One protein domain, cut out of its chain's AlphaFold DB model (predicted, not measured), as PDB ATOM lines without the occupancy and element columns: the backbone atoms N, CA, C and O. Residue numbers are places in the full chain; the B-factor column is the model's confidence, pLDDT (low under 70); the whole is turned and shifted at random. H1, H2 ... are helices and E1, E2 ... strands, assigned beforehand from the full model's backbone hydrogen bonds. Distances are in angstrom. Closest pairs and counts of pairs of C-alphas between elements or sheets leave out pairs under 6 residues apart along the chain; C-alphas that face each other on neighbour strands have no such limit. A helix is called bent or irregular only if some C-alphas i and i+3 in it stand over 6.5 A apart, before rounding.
ATOM      1  N   ALA A   2     181.936  83.107 148.520       76.62
ATOM      2  CA  ALA A   2     182.066  83.686 149.873       76.62
ATOM      3  C   ALA A   2     182.212  85.226 149.906       76.62
ATOM      4  O   ALA A   2     181.595  85.888 150.739       76.62
ATOM      5  N   PHE A   3     182.952  85.804 148.956       75.31
ATOM      6  CA  PHE A   3     183.154  87.255 148.843       75.31
ATOM      7  C   PHE A   3     181.839  88.029 148.611       75.31
ATOM      8  O   PHE A   3     181.555  88.999 149.310       75.31
ATOM      9  N   PHE A   4     180.971  87.536 147.720       73.38
ATOM     10  CA  PHE A   4     179.664  88.147 147.441       73.38
ATOM     11  C   PHE A   4     178.712  88.123 148.647       73.38
ATOM     12  O   PHE A   4     177.975  89.083 148.866       73.38
ATOM     13  N   ARG A   5     178.753  87.069 149.478       77.94
ATOM     14  CA  ARG A   5     177.961  87.026 150.722       77.94
ATOM     15  C   ARG A   5     178.430  88.066 151.740       77.94
ATOM     16  O   ARG A   5     177.595  88.638 152.434       77.94
ATOM     17  N   ARG A   6     179.737  88.334 151.815       79.88
ATOM     18  CA  ARG A   6     180.298  89.343 152.726       79.88
ATOM     19  C   ARG A   6     179.894  90.760 152.313       79.88
ATOM     20  O   ARG A   6     179.343  91.479 153.137       79.88
ATOM     21  N   LEU A   7     180.026  91.094 151.025       81.19
ATOM     22  CA  LEU A   7     179.580  92.390 150.491       81.19
ATOM     23  C   LEU A   7     178.074  92.628 150.699       81.19
ATOM     24  O   LEU A   7     177.662  93.721 151.075       81.19
ATOM     25  N   SER A   8     177.244  91.593 150.523       85.19
ATOM     26  CA  SER A   8     175.802  91.699 150.779       85.19
ATOM     27  C   SER A   8     175.473  91.946 152.254       85.19
ATOM     28  O   SER A   8     174.489  92.626 152.540       85.19
ATOM     29  N   LEU A   9     176.243  91.387 153.191       88.56
ATOM     30  CA  LEU A   9     176.017  91.601 154.621       88.56
ATOM     31  C   LEU A   9     176.405  93.015 155.046       88.56
ATOM     32  O   LEU A   9     175.687  93.619 155.841       88.56
ATOM     33  N   ASP A  10     177.497  93.551 154.510       89.75
ATOM     34  CA  ASP A  10     177.957  94.893 154.865       89.75
ATOM     35  C   ASP A  10     177.010  95.972 154.311       89.75
ATOM     36  O   ASP A  10     176.586  96.844 155.068       89.75
ATOM     37  N   ALA A  11     176.491  95.812 153.087       90.81
ATOM     38  CA  ALA A  11     175.443  96.690 152.553       90.81
ATOM     39  C   ALA A  11     174.140  96.660 153.385       90.81
ATOM     40  O   ALA A  11     173.475  97.681 153.581       90.81
ATOM     41  N   VAL A  12     173.756  95.488 153.912       93.25
ATOM     42  CA  VAL A  12     172.588  95.368 154.803       93.25
ATOM     43  C   VAL A  12     172.848  96.056 156.145       93.25
ATOM     44  O   VAL A  12     171.955  96.740 156.652       93.25
ATOM     45  N   LYS A  13     174.054  95.925 156.711       93.88
ATOM     46  CA  LYS A  13     174.436  96.625 157.948       93.88
ATOM     47  C   LYS A  13     174.401  98.139 157.765       93.88
ATOM     48  O   LYS A  13     173.793  98.814 158.590       93.88
ATOM     49  N   GLU A  14     174.964  98.654 156.674       94.12
ATOM     50  CA  GLU A  14     174.940 100.086 156.352       94.12
ATOM     51  C   GLU A  14     173.503 100.606 156.204       94.12
ATOM     52  O   GLU A  14     173.139 101.632 156.783       94.12
ATOM     53  N   SER A  15     172.633  99.857 155.514       94.44
ATOM     54  CA  SER A  15     171.217 100.220 155.372       94.44
ATOM     55  C   SER A  15     170.478 100.261 156.716       94.44
ATOM     56  O   SER A  15     169.675 101.167 156.961       94.44
ATOM     57  N   LEU A  16     170.740  99.298 157.605       94.81
ATOM     58  CA  LEU A  16     170.149  99.271 158.945       94.81
ATOM     59  C   LEU A  16     170.677 100.410 159.823       94.81
ATOM     60  O   LEU A  16     169.888 101.044 160.527       94.81
ATOM     61  N   GLN A  17     171.975 100.705 159.749       95.50
ATOM     62  CA  GLN A  17     172.595 101.812 160.471       95.50
ATOM     63  C   GLN A  17     172.003 103.158 160.041       95.50
ATOM     64  O   GLN A  17     171.624 103.958 160.896       95.50
ATOM     65  N   TYR A  18     171.825 103.380 158.737       95.81
ATOM     66  CA  TYR A  18     171.196 104.595 158.221       95.81
ATOM     67  C   TYR A  18     169.746 104.755 158.705       95.81
ATOM     68  O   TYR A  18     169.363 105.827 159.174       95.81
ATOM     69  N   LYS A  19     168.938 103.684 158.660       95.19
ATOM     70  CA  LYS A  19     167.553 103.710 159.169       95.19
ATOM     71  C   LYS A  19     167.494 104.048 160.658       95.19
ATOM     72  O   LYS A  19     166.653 104.846 161.067       95.19
ATOM     73  N   PHE A  20     168.392 103.472 161.454       96.81
ATOM     74  CA  PHE A  20     168.469 103.736 162.887       96.81
ATOM     75  C   PHE A  20     168.857 105.192 163.187       96.81
ATOM     76  O   PHE A  20     168.179 105.862 163.965       96.81
ATOM     77  N   LEU A  21     169.886 105.721 162.516       96.44
ATOM     78  CA  LEU A  21     170.303 107.121 162.666       96.44
ATOM     79  C   LEU A  21     169.216 108.102 162.206       96.44
ATOM     80  O   LEU A  21     168.952 109.091 162.889       96.44
ATOM     81  N   SER A  22     168.538 107.807 161.094       94.88
ATOM     82  CA  SER A  22     167.403 108.595 160.598       94.88
ATOM     83  C   SER A  22     166.262 108.653 161.622       94.88
ATOM     84  O   SER A  22     165.710 109.724 161.884       94.88
ATOM     85  N   GLN A  23     165.958 107.529 162.279       95.62
ATOM     86  CA  GLN A  23     164.944 107.467 163.329       95.62
ATOM     87  C   GLN A  23     165.324 108.306 164.561       95.62
ATOM     88  O   GLN A  23     164.470 109.026 165.082       95.62
ATOM     89  N   ILE A  24     166.586 108.259 165.004       97.00
ATOM     90  CA  ILE A  24     167.078 109.092 166.114       97.00
ATOM     91  C   ILE A  24     166.980 110.578 165.754       97.00
ATOM     92  O   ILE A  24     166.428 111.363 166.525       97.00
ATOM     93  N   HIS A  25     167.447 110.965 164.564       95.31
ATOM     94  CA  HIS A  25     167.359 112.348 164.096       95.31
ATOM     95  C   HIS A  25     165.913 112.844 164.023       95.31
ATOM     96  O   HIS A  25     165.623 113.973 164.420       95.31
ATOM     97  N   PHE A  26     164.990 112.004 163.553       95.75
ATOM     98  CA  PHE A  26     163.569 112.331 163.519       95.75
ATOM     99  C   PHE A  26     162.998 112.559 164.927       95.75
ATOM    100  O   PHE A  26     162.271 113.531 165.137       95.75
ATOM    101  N   GLN A  27     163.359 111.721 165.903       96.44
ATOM    102  CA  GLN A  27     162.935 111.890 167.298       96.44
ATOM    103  C   GLN A  27     163.484 113.185 167.911       96.44
ATOM    104  O   GLN A  27     162.708 113.981 168.440       96.44
ATOM    105  N   GLN A  28     164.779 113.468 167.748       96.31
ATOM    106  CA  GLN A  28     165.399 114.710 168.234       96.31
ATOM    107  C   GLN A  28     164.782 115.961 167.586       96.31
ATOM    108  O   GLN A  28     164.528 116.974 168.250       96.31
ATOM    109  N   LYS A  29     164.486 115.901 166.282       96.25
ATOM    110  CA  LYS A  29     163.819 116.992 165.559       96.25
ATOM    111  C   LYS A  29     162.390 117.209 166.056       96.25
ATOM    112  O   LYS A  29     161.957 118.349 166.190       96.25
ATOM    113  N   LYS A  30     161.666 116.133 166.373       95.44
ATOM    114  CA  LYS A  30     160.322 116.217 166.949       95.44
ATOM    115  C   LYS A  30     160.345 116.844 168.345       95.44
ATOM    116  O   LYS A  30     159.571 117.756 168.607       95.44
ATOM    117  N   GLU A  31     161.253 116.416 169.217       95.38
ATOM    118  CA  GLU A  31     161.370 116.972 170.573       95.38
ATOM    119  C   GLU A  31     161.763 118.451 170.576       95.38
ATOM    120  O   GLU A  31     161.203 119.244 171.333       95.38
ATOM    121  N   SER A  32     162.712 118.843 169.723       96.00
ATOM    122  CA  SER A  32     163.097 120.252 169.584       96.00
ATOM    123  C   SER A  32     161.957 121.107 169.026       96.00
ATOM    124  O   SER A  32     161.751 122.225 169.495       96.00
ATOM    125  N   PHE A  33     161.169 120.574 168.087       95.44
ATOM    126  CA  PHE A  33     159.980 121.246 167.569       95.44
ATOM    127  C   PHE A  33     158.919 121.474 168.657       95.44
ATOM    128  O   PHE A  33     158.462 122.604 168.825       95.44
ATOM    129  N   GLU A  34     158.585 120.449 169.446       94.31
ATOM    130  CA  GLU A  34     157.609 120.568 170.543       94.31
ATOM    131  C   GLU A  34     158.078 121.550 171.626       94.31
ATOM    132  O   GLU A  34     157.316 122.414 172.064       94.31
ATOM    133  N   LYS A  35     159.361 121.500 172.012       96.12
ATOM    134  CA  LYS A  35     159.940 122.462 172.967       96.12
ATOM    135  C   LYS A  35     159.823 123.897 172.457       96.12
ATOM    136  O   LYS A  35     159.400 124.782 173.201       96.12
ATOM    137  N   ASN A  36     160.141 124.127 171.183       96.50
ATOM    138  CA  ASN A  36     160.025 125.448 170.570       96.50
ATOM    139  C   ASN A  36     158.570 125.928 170.506       96.50
ATOM    140  O   ASN A  36     158.310 127.098 170.790       96.50
ATOM    141  N   LYS A  37     157.621 125.034 170.203       95.62
ATOM    142  CA  LYS A  37     156.185 125.341 170.206       95.62
ATOM    143  C   LYS A  37     155.711 125.787 171.590       95.62
ATOM    144  O   LYS A  37     155.096 126.844 171.715       95.62
ATOM    145  N   VAL A  38     156.062 125.045 172.642       97.62
ATOM    146  CA  VAL A  38     155.713 125.402 174.029       97.62
ATOM    147  C   VAL A  38     156.289 126.766 174.406       97.62
ATOM    148  O   VAL A  38     155.576 127.596 174.961       97.62
ATOM    149  N   ILE A  39     157.551 127.042 174.064       98.00
ATOM    150  CA  ILE A  39     158.186 128.341 174.341       98.00
ATOM    151  C   ILE A  39     157.433 129.487 173.646       98.00
ATOM    152  O   ILE A  39     157.203 130.529 174.264       98.00
ATOM    153  N   GLN A  40     157.019 129.304 172.388       97.12
ATOM    154  CA  GLN A  40     156.255 130.311 171.645       97.12
ATOM    155  C   GLN A  40     154.883 130.574 172.273       97.12
ATOM    156  O   GLN A  40     154.526 131.734 172.484       97.12
ATOM    157  N   ILE A  41     154.152 129.518 172.643       97.44
ATOM    158  CA  ILE A  41     152.848 129.645 173.307       97.44
ATOM    159  C   ILE A  41     153.010 130.327 174.665       97.44
ATOM    160  O   ILE A  41     152.272 131.257 174.964       97.44
ATOM    161  N   VAL A  42     154.001 129.948 175.475       98.12
ATOM    162  CA  VAL A  42     154.265 130.593 176.775       98.12
ATOM    163  C   VAL A  42     154.574 132.077 176.606       98.12
ATOM    164  O   VAL A  42     154.062 132.899 177.367       98.12
ATOM    165  N   LYS A  43     155.381 132.438 175.602       98.19
ATOM    166  CA  LYS A  43     155.690 133.838 175.289       98.19
ATOM    167  C   LYS A  43     154.433 134.611 174.889       98.19
ATOM    168  O   LYS A  43     154.244 135.734 175.349       98.19
ATOM    169  N   PHE A  44     153.570 134.006 174.076       97.75
ATOM    170  CA  PHE A  44     152.287 134.585 173.694       97.75
ATOM    171  C   PHE A  44     151.346 134.738 174.892       97.75
ATOM    172  O   PHE A  44     150.854 135.836 175.134       97.75
ATOM    173  N   LEU A  45     151.172 133.695 175.705       97.81
ATOM    174  CA  LEU A  45     150.369 133.758 176.925       97.81
ATOM    175  C   LEU A  45     150.877 134.866 177.849       97.81
ATOM    176  O   LEU A  45     150.083 135.659 178.331       97.81
ATOM    177  N   LYS A  46     152.196 135.007 178.025       98.00
ATOM    178  CA  LYS A  46     152.773 136.105 178.815       98.00
ATOM    179  C   LYS A  46     152.450 137.503 178.292       98.00
ATOM    180  O   LYS A  46     152.455 138.435 179.089       98.00
ATOM    181  N   SER A  47     152.184 137.649 176.995       97.56
ATOM    182  CA  SER A  47     151.771 138.923 176.398       97.56
ATOM    183  C   SER A  47     150.286 139.243 176.595       97.56
ATOM    184  O   SER A  47     149.882 140.381 176.384       97.56
ATOM    185  N   CYS A  48     149.470 138.269 177.008       97.31
ATOM    186  CA  CYS A  48     148.064 138.488 177.324       97.31
ATOM    187  C   CYS A  48     147.905 138.948 178.780       97.31
ATOM    188  O   CYS A  48     148.340 138.255 179.702       97.31
ATOM    189  N   ASP A  49     147.185 140.048 179.005       97.12
ATOM    190  CA  ASP A  49     147.009 140.649 180.338       97.12
ATOM    191  C   ASP A  49     146.470 139.665 181.389       97.12
ATOM    192  O   ASP A  49     146.948 139.627 182.522       97.12
ATOM    193  N   ILE A  50     145.532 138.799 180.994       97.50
ATOM    194  CA  ILE A  50     144.925 137.783 181.870       97.50
ATOM    195  C   ILE A  50     145.925 136.734 182.389       97.50
ATOM    196  O   ILE A  50     145.679 136.106 183.418       97.50
ATOM    197  N   PHE A  51     147.056 136.549 181.703       97.75
ATOM    198  CA  PHE A  51     148.101 135.580 182.049       97.75
ATOM    199  C   PHE A  51     149.428 136.249 182.433       97.75
ATOM    200  O   PHE A  51     150.365 135.559 182.844       97.75
ATOM    201  N   ALA A  52     149.527 137.578 182.347       97.38
ATOM    202  CA  ALA A  52     150.761 138.318 182.597       97.38
ATOM    203  C   ALA A  52     151.358 137.997 183.980       97.38
ATOM    204  O   ALA A  52     152.566 137.785 184.109       97.38
ATOM    205  N   GLN A  53     150.503 137.848 184.995       98.06
ATOM    206  CA  GLN A  53     150.903 137.562 186.378       98.06
ATOM    207  C   GLN A  53     151.189 136.074 186.659       98.06
ATOM    208  O   GLN A  53     151.745 135.742 187.702       98.06
ATOM    209  N   TYR A  54     150.864 135.156 185.741       98.31
ATOM    210  CA  TYR A  54     151.031 133.722 185.992       98.31
ATOM    211  C   TYR A  54     152.512 133.304 185.971       98.31
ATOM    212  O   TYR A  54     153.248 133.705 185.066       98.31
ATOM    213  N   PRO A  55     152.985 132.456 186.903       98.31
ATOM    214  CA  PRO A  55     154.348 131.929 186.866       98.31
ATOM    215  C   PRO A  55     154.644 131.160 185.571       98.31
ATOM    216  O   PRO A  55     153.799 130.413 185.075       98.31
ATOM    217  N   ILE A  56     155.875 131.273 185.057       98.12
ATOM    218  CA  ILE A  56     156.294 130.633 183.792       98.12
ATOM    219  C   ILE A  56     156.079 129.112 183.830       98.12
ATOM    220  O   ILE A  56     155.581 128.545 182.861       98.12
ATOM    221  N   LYS A  57     156.367 128.457 184.965       98.06
ATOM    222  CA  LYS A  57     156.144 127.011 185.151       98.06
ATOM    223  C   LYS A  57     154.676 126.610 184.940       98.06
ATOM    224  O   LYS A  57     154.401 125.571 184.346       98.06
ATOM    225  N   ASN A  58     153.727 127.439 185.383       98.25
ATOM    226  CA  ASN A  58     152.297 127.174 185.203       98.25
ATOM    227  C   ASN A  58     151.865 127.430 183.759       98.25
ATOM    228  O   ASN A  58     151.079 126.661 183.216       98.25
ATOM    229  N   LEU A  59     152.424 128.454 183.111       98.25
ATOM    230  CA  LEU A  59     152.173 128.714 181.695       98.25
ATOM    231  C   LEU A  59     152.727 127.616 180.789       98.25
ATOM    232  O   LEU A  59     152.094 127.303 179.793       98.25
ATOM    233  N   GLN A  60     153.861 127.000 181.133       98.19
ATOM    234  CA  GLN A  60     154.384 125.837 180.407       98.19
ATOM    235  C   GLN A  60     153.419 124.652 180.482       98.19
ATOM    236  O   GLN A  60     153.133 124.038 179.459       98.19
ATOM    237  N   LYS A  61     152.868 124.366 181.671       97.94
ATOM    238  CA  LYS A  61     151.829 123.336 181.838       97.94
ATOM    239  C   LYS A  61     150.578 123.670 181.029       97.94
ATOM    240  O   LYS A  61     150.039 122.796 180.366       97.94
ATOM    241  N   LEU A  62     150.155 124.934 181.057       97.00
ATOM    242  CA  LEU A  62     149.010 125.412 180.292       97.00
ATOM    243  C   LEU A  62     149.251 125.234 178.787       97.00
ATOM    244  O   LEU A  62     148.420 124.657 178.101       97.00
ATOM    245  N   ALA A  63     150.416 125.651 178.290       97.56
ATOM    246  CA  ALA A  63     150.797 125.589 176.882       97.56
ATOM    247  C   ALA A  63     150.779 124.168 176.300       97.56
ATOM    248  O   ALA A  63     150.512 124.018 175.113       97.56
ATOM    249  N   LEU A  64     151.013 123.135 177.118       97.00
ATOM    250  CA  LEU A  64     150.904 121.730 176.701       97.00
ATOM    251  C   LEU A  64     149.456 121.274 176.451       97.00
ATOM    252  O   LEU A  64     149.253 120.267 175.781       97.00
ATOM    253  N   VAL A  65     148.467 121.984 177.001       97.12
ATOM    254  CA  VAL A  65     147.030 121.688 176.851       97.12
ATOM    255  C   VAL A  65     146.401 122.517 175.722       97.12
ATOM    256  O   VAL A  65     145.288 122.232 175.291       97.12
ATOM    257  N   PHE A  66     147.093 123.550 175.231       95.88
ATOM    258  CA  PHE A  66     146.600 124.363 174.123       95.88
ATOM    259  C   PHE A  66     146.756 123.636 172.789       95.88
ATOM    260  O   PHE A  66     147.865 123.300 172.370       95.88
ATOM    261  N   ASP A  67     145.639 123.506 172.081       95.00
ATOM    262  CA  ASP A  67     145.615 123.056 170.697       95.00
ATOM    263  C   ASP A  67     145.585 124.247 169.737       95.00
ATOM    264  O   ASP A  67     144.901 125.251 169.950       95.00
ATOM    265  N   GLU A  68     146.344 124.130 168.649       94.69
ATOM    266  CA  GLU A  68     146.408 125.150 167.609       94.69
ATOM    267  C   GLU A  68     145.324 124.892 166.561       94.69
ATOM    268  O   GLU A  68     145.231 123.801 165.994       94.69
ATOM    269  N   ILE A  69     144.495 125.903 166.300       94.94
ATOM    270  CA  ILE A  69     143.391 125.820 165.344       94.94
ATOM    271  C   ILE A  69     143.627 126.841 164.235       94.94
ATOM    272  O   ILE A  69     143.598 128.051 164.464       94.94
ATOM    273  N   HIS A  70     143.812 126.351 163.010       96.31
ATOM    274  CA  HIS A  70     143.946 127.193 161.825       96.31
ATOM    275  C   HIS A  70     142.610 127.324 161.098       96.31
ATOM    276  O   HIS A  70     141.997 126.333 160.696       96.31
ATOM    277  N   VAL A  71     142.172 128.566 160.890       96.56
ATOM    278  CA  VAL A  71     140.903 128.872 160.227       96.56
ATOM    279  C   VAL A  71     141.173 129.720 158.992       96.56
ATOM    280  O   VAL A  71     141.735 130.809 159.076       96.56
ATOM    281  N   ASN A  72     140.760 129.220 157.827       96.62
ATOM    282  CA  ASN A  72     140.902 129.953 156.571       96.62
ATOM    283  C   ASN A  72     139.945 131.153 156.527       96.62
ATOM    284  O   ASN A  72     138.853 131.119 157.100       96.62
ATOM    285  N   LYS A  73     140.320 132.183 155.765       96.00
ATOM    286  CA  LYS A  73     139.476 133.355 155.508       96.00
ATOM    287  C   LYS A  73     138.065 132.953 155.061       96.00
ATOM    288  O   LYS A  73     137.889 132.035 154.263       96.00
ATOM    289  N   GLY A  74     137.058 133.641 155.599       95.44
ATOM    290  CA  GLY A  74     135.644 133.387 155.314       95.44
ATOM    291  C   GLY A  74     135.032 132.191 156.053       95.44
ATOM    292  O   GLY A  74     133.806 132.090 156.108       95.44
ATOM    293  N   LYS A  75     135.835 131.316 156.677       96.81
ATOM    294  CA  LYS A  75     135.296 130.256 157.538       96.81
ATOM    295  C   LYS A  75     134.832 130.846 158.871       96.81
ATOM    296  O   LYS A  75     135.457 131.741 159.439       96.81
ATOM    297  N   THR A  76     133.691 130.355 159.341       94.62
ATOM    298  CA  THR A  76     133.125 130.719 160.647       94.62
ATOM    299  C   THR A  76     133.724 129.795 161.701       94.62
ATOM    300  O   THR A  76     133.780 128.592 161.466       94.62
ATOM    301  N   VAL A  77     134.186 130.349 162.829       94.06
ATOM    302  CA  VAL A  77     134.761 129.551 163.931       94.06
ATOM    303  C   VAL A  77     133.647 128.865 164.721       94.06
ATOM    304  O   VAL A  77     133.685 127.659 164.913       94.06
ATOM    305  N   TYR A  78     132.636 129.636 165.124       93.56
ATOM    306  CA  TYR A  78     131.412 129.144 165.752       93.56
ATOM    307  C   TYR A  78     130.246 130.088 165.441       93.56
ATOM    308  O   TYR A  78     130.429 131.283 165.153       93.56
ATOM    309  N   SER A  79     129.031 129.547 165.476       94.19
ATOM    310  CA  SER A  79     127.804 130.290 165.202       94.19
ATOM    311  C   SER A  79     127.098 130.757 166.475       94.19
ATOM    312  O   SER A  79     127.136 130.129 167.523       94.19
ATOM    313  N   GLU A  80     126.394 131.884 166.384       91.50
ATOM    314  CA  GLU A  80     125.541 132.376 167.460       91.50
ATOM    315  C   GLU A  80     124.425 131.362 167.712       91.50
ATOM    316  O   GLU A  80     123.737 130.957 166.775       91.50
ATOM    317  N   GLY A  81     124.258 130.971 168.974       91.31
ATOM    318  CA  GLY A  81     123.313 129.929 169.373       91.31
ATOM    319  C   GLY A  81     123.990 128.592 169.645       91.31
ATOM    320  O   GLY A  81     123.510 127.880 170.518       91.31
ATOM    321  N   GLU A  82     125.130 128.325 169.006       95.06
ATOM    322  CA  GLU A  82     125.929 127.121 169.225       95.06
ATOM    323  C   GLU A  82     126.462 127.082 170.665       95.06
ATOM    324  O   GLU A  82     126.676 128.130 171.299       95.06
ATOM    325  N   ASP A  83     126.596 125.877 171.202       95.31
ATOM    326  CA  ASP A  83     127.208 125.650 172.504       95.31
ATOM    327  C   ASP A  83     128.710 125.489 172.291       95.31
ATOM    328  O   ASP A  83     129.165 124.701 171.463       95.31
ATOM    329  N   VAL A  84     129.475 126.349 172.960       92.75
ATOM    330  CA  VAL A  84     130.913 126.491 172.747       92.75
ATOM    331  C   VAL A  84     131.619 126.043 174.018       92.75
ATOM    332  O   VAL A  84     131.642 126.777 175.003       92.75
ATOM    333  N   ASP A  85     132.229 124.860 173.972       88.75
ATOM    334  CA  ASP A  85     132.878 124.220 175.129       88.75
ATOM    335  C   ASP A  85     134.368 124.584 175.275       88.75
ATOM    336  O   ASP A  85     135.157 123.833 175.843       88.75
ATOM    337  N   GLY A  86     134.791 125.731 174.735       90.25
ATOM    338  CA  GLY A  86     136.210 126.067 174.614       90.25
ATOM    339  C   GLY A  86     136.541 127.520 174.922       90.25
ATOM    340  O   GLY A  86     135.774 128.437 174.627       90.25
ATOM    341  N   PHE A  87     137.736 127.720 175.475       93.50
ATOM    342  CA  PHE A  87     138.367 129.027 175.606       93.50
ATOM    343  C   PHE A  87     139.353 129.231 174.453       93.50
ATOM    344  O   PHE A  87     140.304 128.467 174.303       93.50
ATOM    345  N   TYR A  88     139.125 130.264 173.642       94.62
ATOM    346  CA  TYR A  88     139.925 130.543 172.450       94.62
ATOM    347  C   TYR A  88     140.746 131.813 172.636       94.62
ATOM    348  O   TYR A  88     140.245 132.829 173.118       94.62
ATOM    349  N   LEU A  89     141.995 131.766 172.181       95.75
ATOM    350  CA  LEU A  89     142.880 132.919 172.088       95.75
ATOM    351  C   LEU A  89     143.292 133.107 170.634       95.75
ATOM    352  O   LEU A  89     143.651 132.144 169.957       95.75
ATOM    353  N   ILE A  90     143.264 134.347 170.156       96.31
ATOM    354  CA  ILE A  90     143.758 134.651 168.816       96.31
ATOM    355  C   ILE A  90     145.262 134.863 168.889       96.31
ATOM    356  O   ILE A  90     145.725 135.883 169.392       96.31
ATOM    357  N   TYR A  91     146.005 133.890 168.366       95.75
ATOM    358  CA  TYR A  91     147.460 133.960 168.264       95.75
ATOM    359  C   TYR A  91     147.920 134.952 167.186       95.75
ATOM    360  O   TYR A  91     148.806 135.771 167.416       95.75
ATOM    361  N   SER A  92     147.293 134.905 166.006       95.00
ATOM    362  CA  SER A  92     147.613 135.783 164.877       95.00
ATOM    363  C   SER A  92     146.422 135.946 163.935       95.00
ATOM    364  O   SER A  92     145.694 134.981 163.697       95.00
ATOM    365  N   GLY A  93     146.287 137.128 163.334       96.25
ATOM    366  CA  GLY A  93     145.262 137.434 162.334       96.25
ATOM    367  C   GLY A  93     144.121 138.295 162.869       96.25
ATOM    368  O   GLY A  93     144.117 138.713 164.025       96.25
ATOM    369  N   GLU A  94     143.149 138.571 162.000       95.12
ATOM    370  CA  GLU A  94     142.002 139.423 162.308       95.12
ATOM    371  C   GLU A  94     140.687 138.658 162.209       95.12
ATOM    372  O   GLU A  94     140.465 137.837 161.317       95.12
ATOM    373  N   PHE A  95     139.769 138.990 163.108       94.31
ATOM    374  CA  PHE A  95     138.446 138.401 163.171       94.31
ATOM    375  C   PHE A  95     137.397 139.502 163.331       94.31
ATOM    376  O   PHE A  95     137.533 140.456 164.092       94.31
ATOM    377  N   GLN A  96     136.319 139.370 162.578       94.56
ATOM    378  CA  GLN A  96     135.138 140.211 162.586       94.56
ATOM    379  C   GLN A  96     134.023 139.549 163.387       94.56
ATOM    380  O   GLN A  96     133.381 138.598 162.956       94.56
ATOM    381  N   ILE A  97     133.693 140.130 164.527       94.81
ATOM    382  CA  ILE A  97     132.550 139.687 165.316       94.81
ATOM    383  C   ILE A  97     131.263 140.287 164.716       94.81
ATOM    384  O   ILE A  97     131.100 141.504 164.662       94.81
ATOM    385  N   GLN A  98     130.349 139.447 164.226       93.31
ATOM    386  CA  GLN A  98     129.024 139.827 163.729       93.31
ATOM    387  C   GLN A  98     127.960 139.350 164.718       93.31
ATOM    388  O   GLN A  98     127.887 138.175 165.021       93.31
ATOM    389  N   LYS A  99     127.084 140.214 165.219       91.31
ATOM    390  CA  LYS A  99     125.934 139.764 166.018       91.31
ATOM    391  C   LYS A  99     124.687 139.785 165.155       91.31
ATOM    392  O   LYS A  99     124.365 140.831 164.584       91.31
ATOM    393  N   THR A 100     123.978 138.665 165.061       87.88
ATOM    394  CA  THR A 100     122.682 138.647 164.384       87.88
ATOM    395  C   THR A 100     121.673 139.295 165.326       87.88
ATOM    396  O   THR A 100     121.256 138.713 166.318       87.88
ATOM    397  N   LEU A 101     121.311 140.554 165.066       83.75
ATOM    398  CA  LEU A 101     120.220 141.193 165.799       83.75
ATOM    399  C   LEU A 101     118.944 140.400 165.521       83.75
ATOM    400  O   LEU A 101     118.491 140.373 164.374       83.75
TER     401      LEU A 101
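This is residues 2 to 101 of the 608 residues of the protein "Cyclic nucleotide-binding domain-containing protein" of Stylonychia lemnae (UniProt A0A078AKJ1). One very long helix, H1, makes a handle whose residues 2 to 33 stick out as a free arm, and its other end enters a small, loose head. In the head the short helices H2 and H3 fold back at the end of H1, and a long looping stretch, residues 64 to 94, leads on to the short strand E1, toward the end of the printed part that is far from the arm. The printed part has 100 residues, with three named helices and one named strand in the order H1, H2, H3, E1; the class is mostly helix. The whole is extended, with a radius of gyration of the C-alphas of 23.9 A, and it spans 86 by 35 by 22 A, the arm of H1 making much of the length.

H1 covers residues 2 to 47 and is 68.4 A long from first to last C-alpha, from C-alpha 2 at (182.066, 83.686, 149.873) to C-alpha 47 at (151.771, 138.923, 176.398). H3 is residues 56 to 63, 10.2 A long. H2 is residues 49 to 52, 5.0 A long. E1 is residues 95 to 98, 9.5 A long, and ends with C-alpha 98 at (129.024, 139.827, 163.729). No helix is bent or irregular.

H1 touches H3 with residues 38 to 46 alone, and the closest C-alphas, those of Val 42 and Leu 59, are 5.7 A apart. The two run opposite ways at a steep tilt of 69 degrees, only just short of about perpendicular. H1 and H2 only just touch, and only at the corner by their link, with 3 pairs of C-alphas within 8 A; H1 takes part with residues 45 to 46 alone, and the closest C-alphas, those of Lys 46 and Ala 52, are 4.8 A apart. H2 and H3 are close but not clearly touching, with the C-alphas of Phe 51 and Leu 59 closest at 8.0 A. E1 pairs with no named strand and is apart from H1, H2 and H3. In H1 and H3 every O i to N i+4 pair is within hydrogen-bond range; H2, with four residues, is too short for such a pair, and its one O i to N i+3 pair is within range.

The two C-alphas farthest apart are those of Ala 2 and Leu 101, at 85.9 A. Residues 2 to 33, which belong to H1, and residues 81 to 86 stand free; the body without them has 62 residues and spans 42 by 24 by 17 A. The links H1 to H2 and H2 to H3 are tight, and the link H3 to E1, with 31 residues, is long. The printed part has no cut. Its mean pLDDT is 94.2, and no printed residue is under 70.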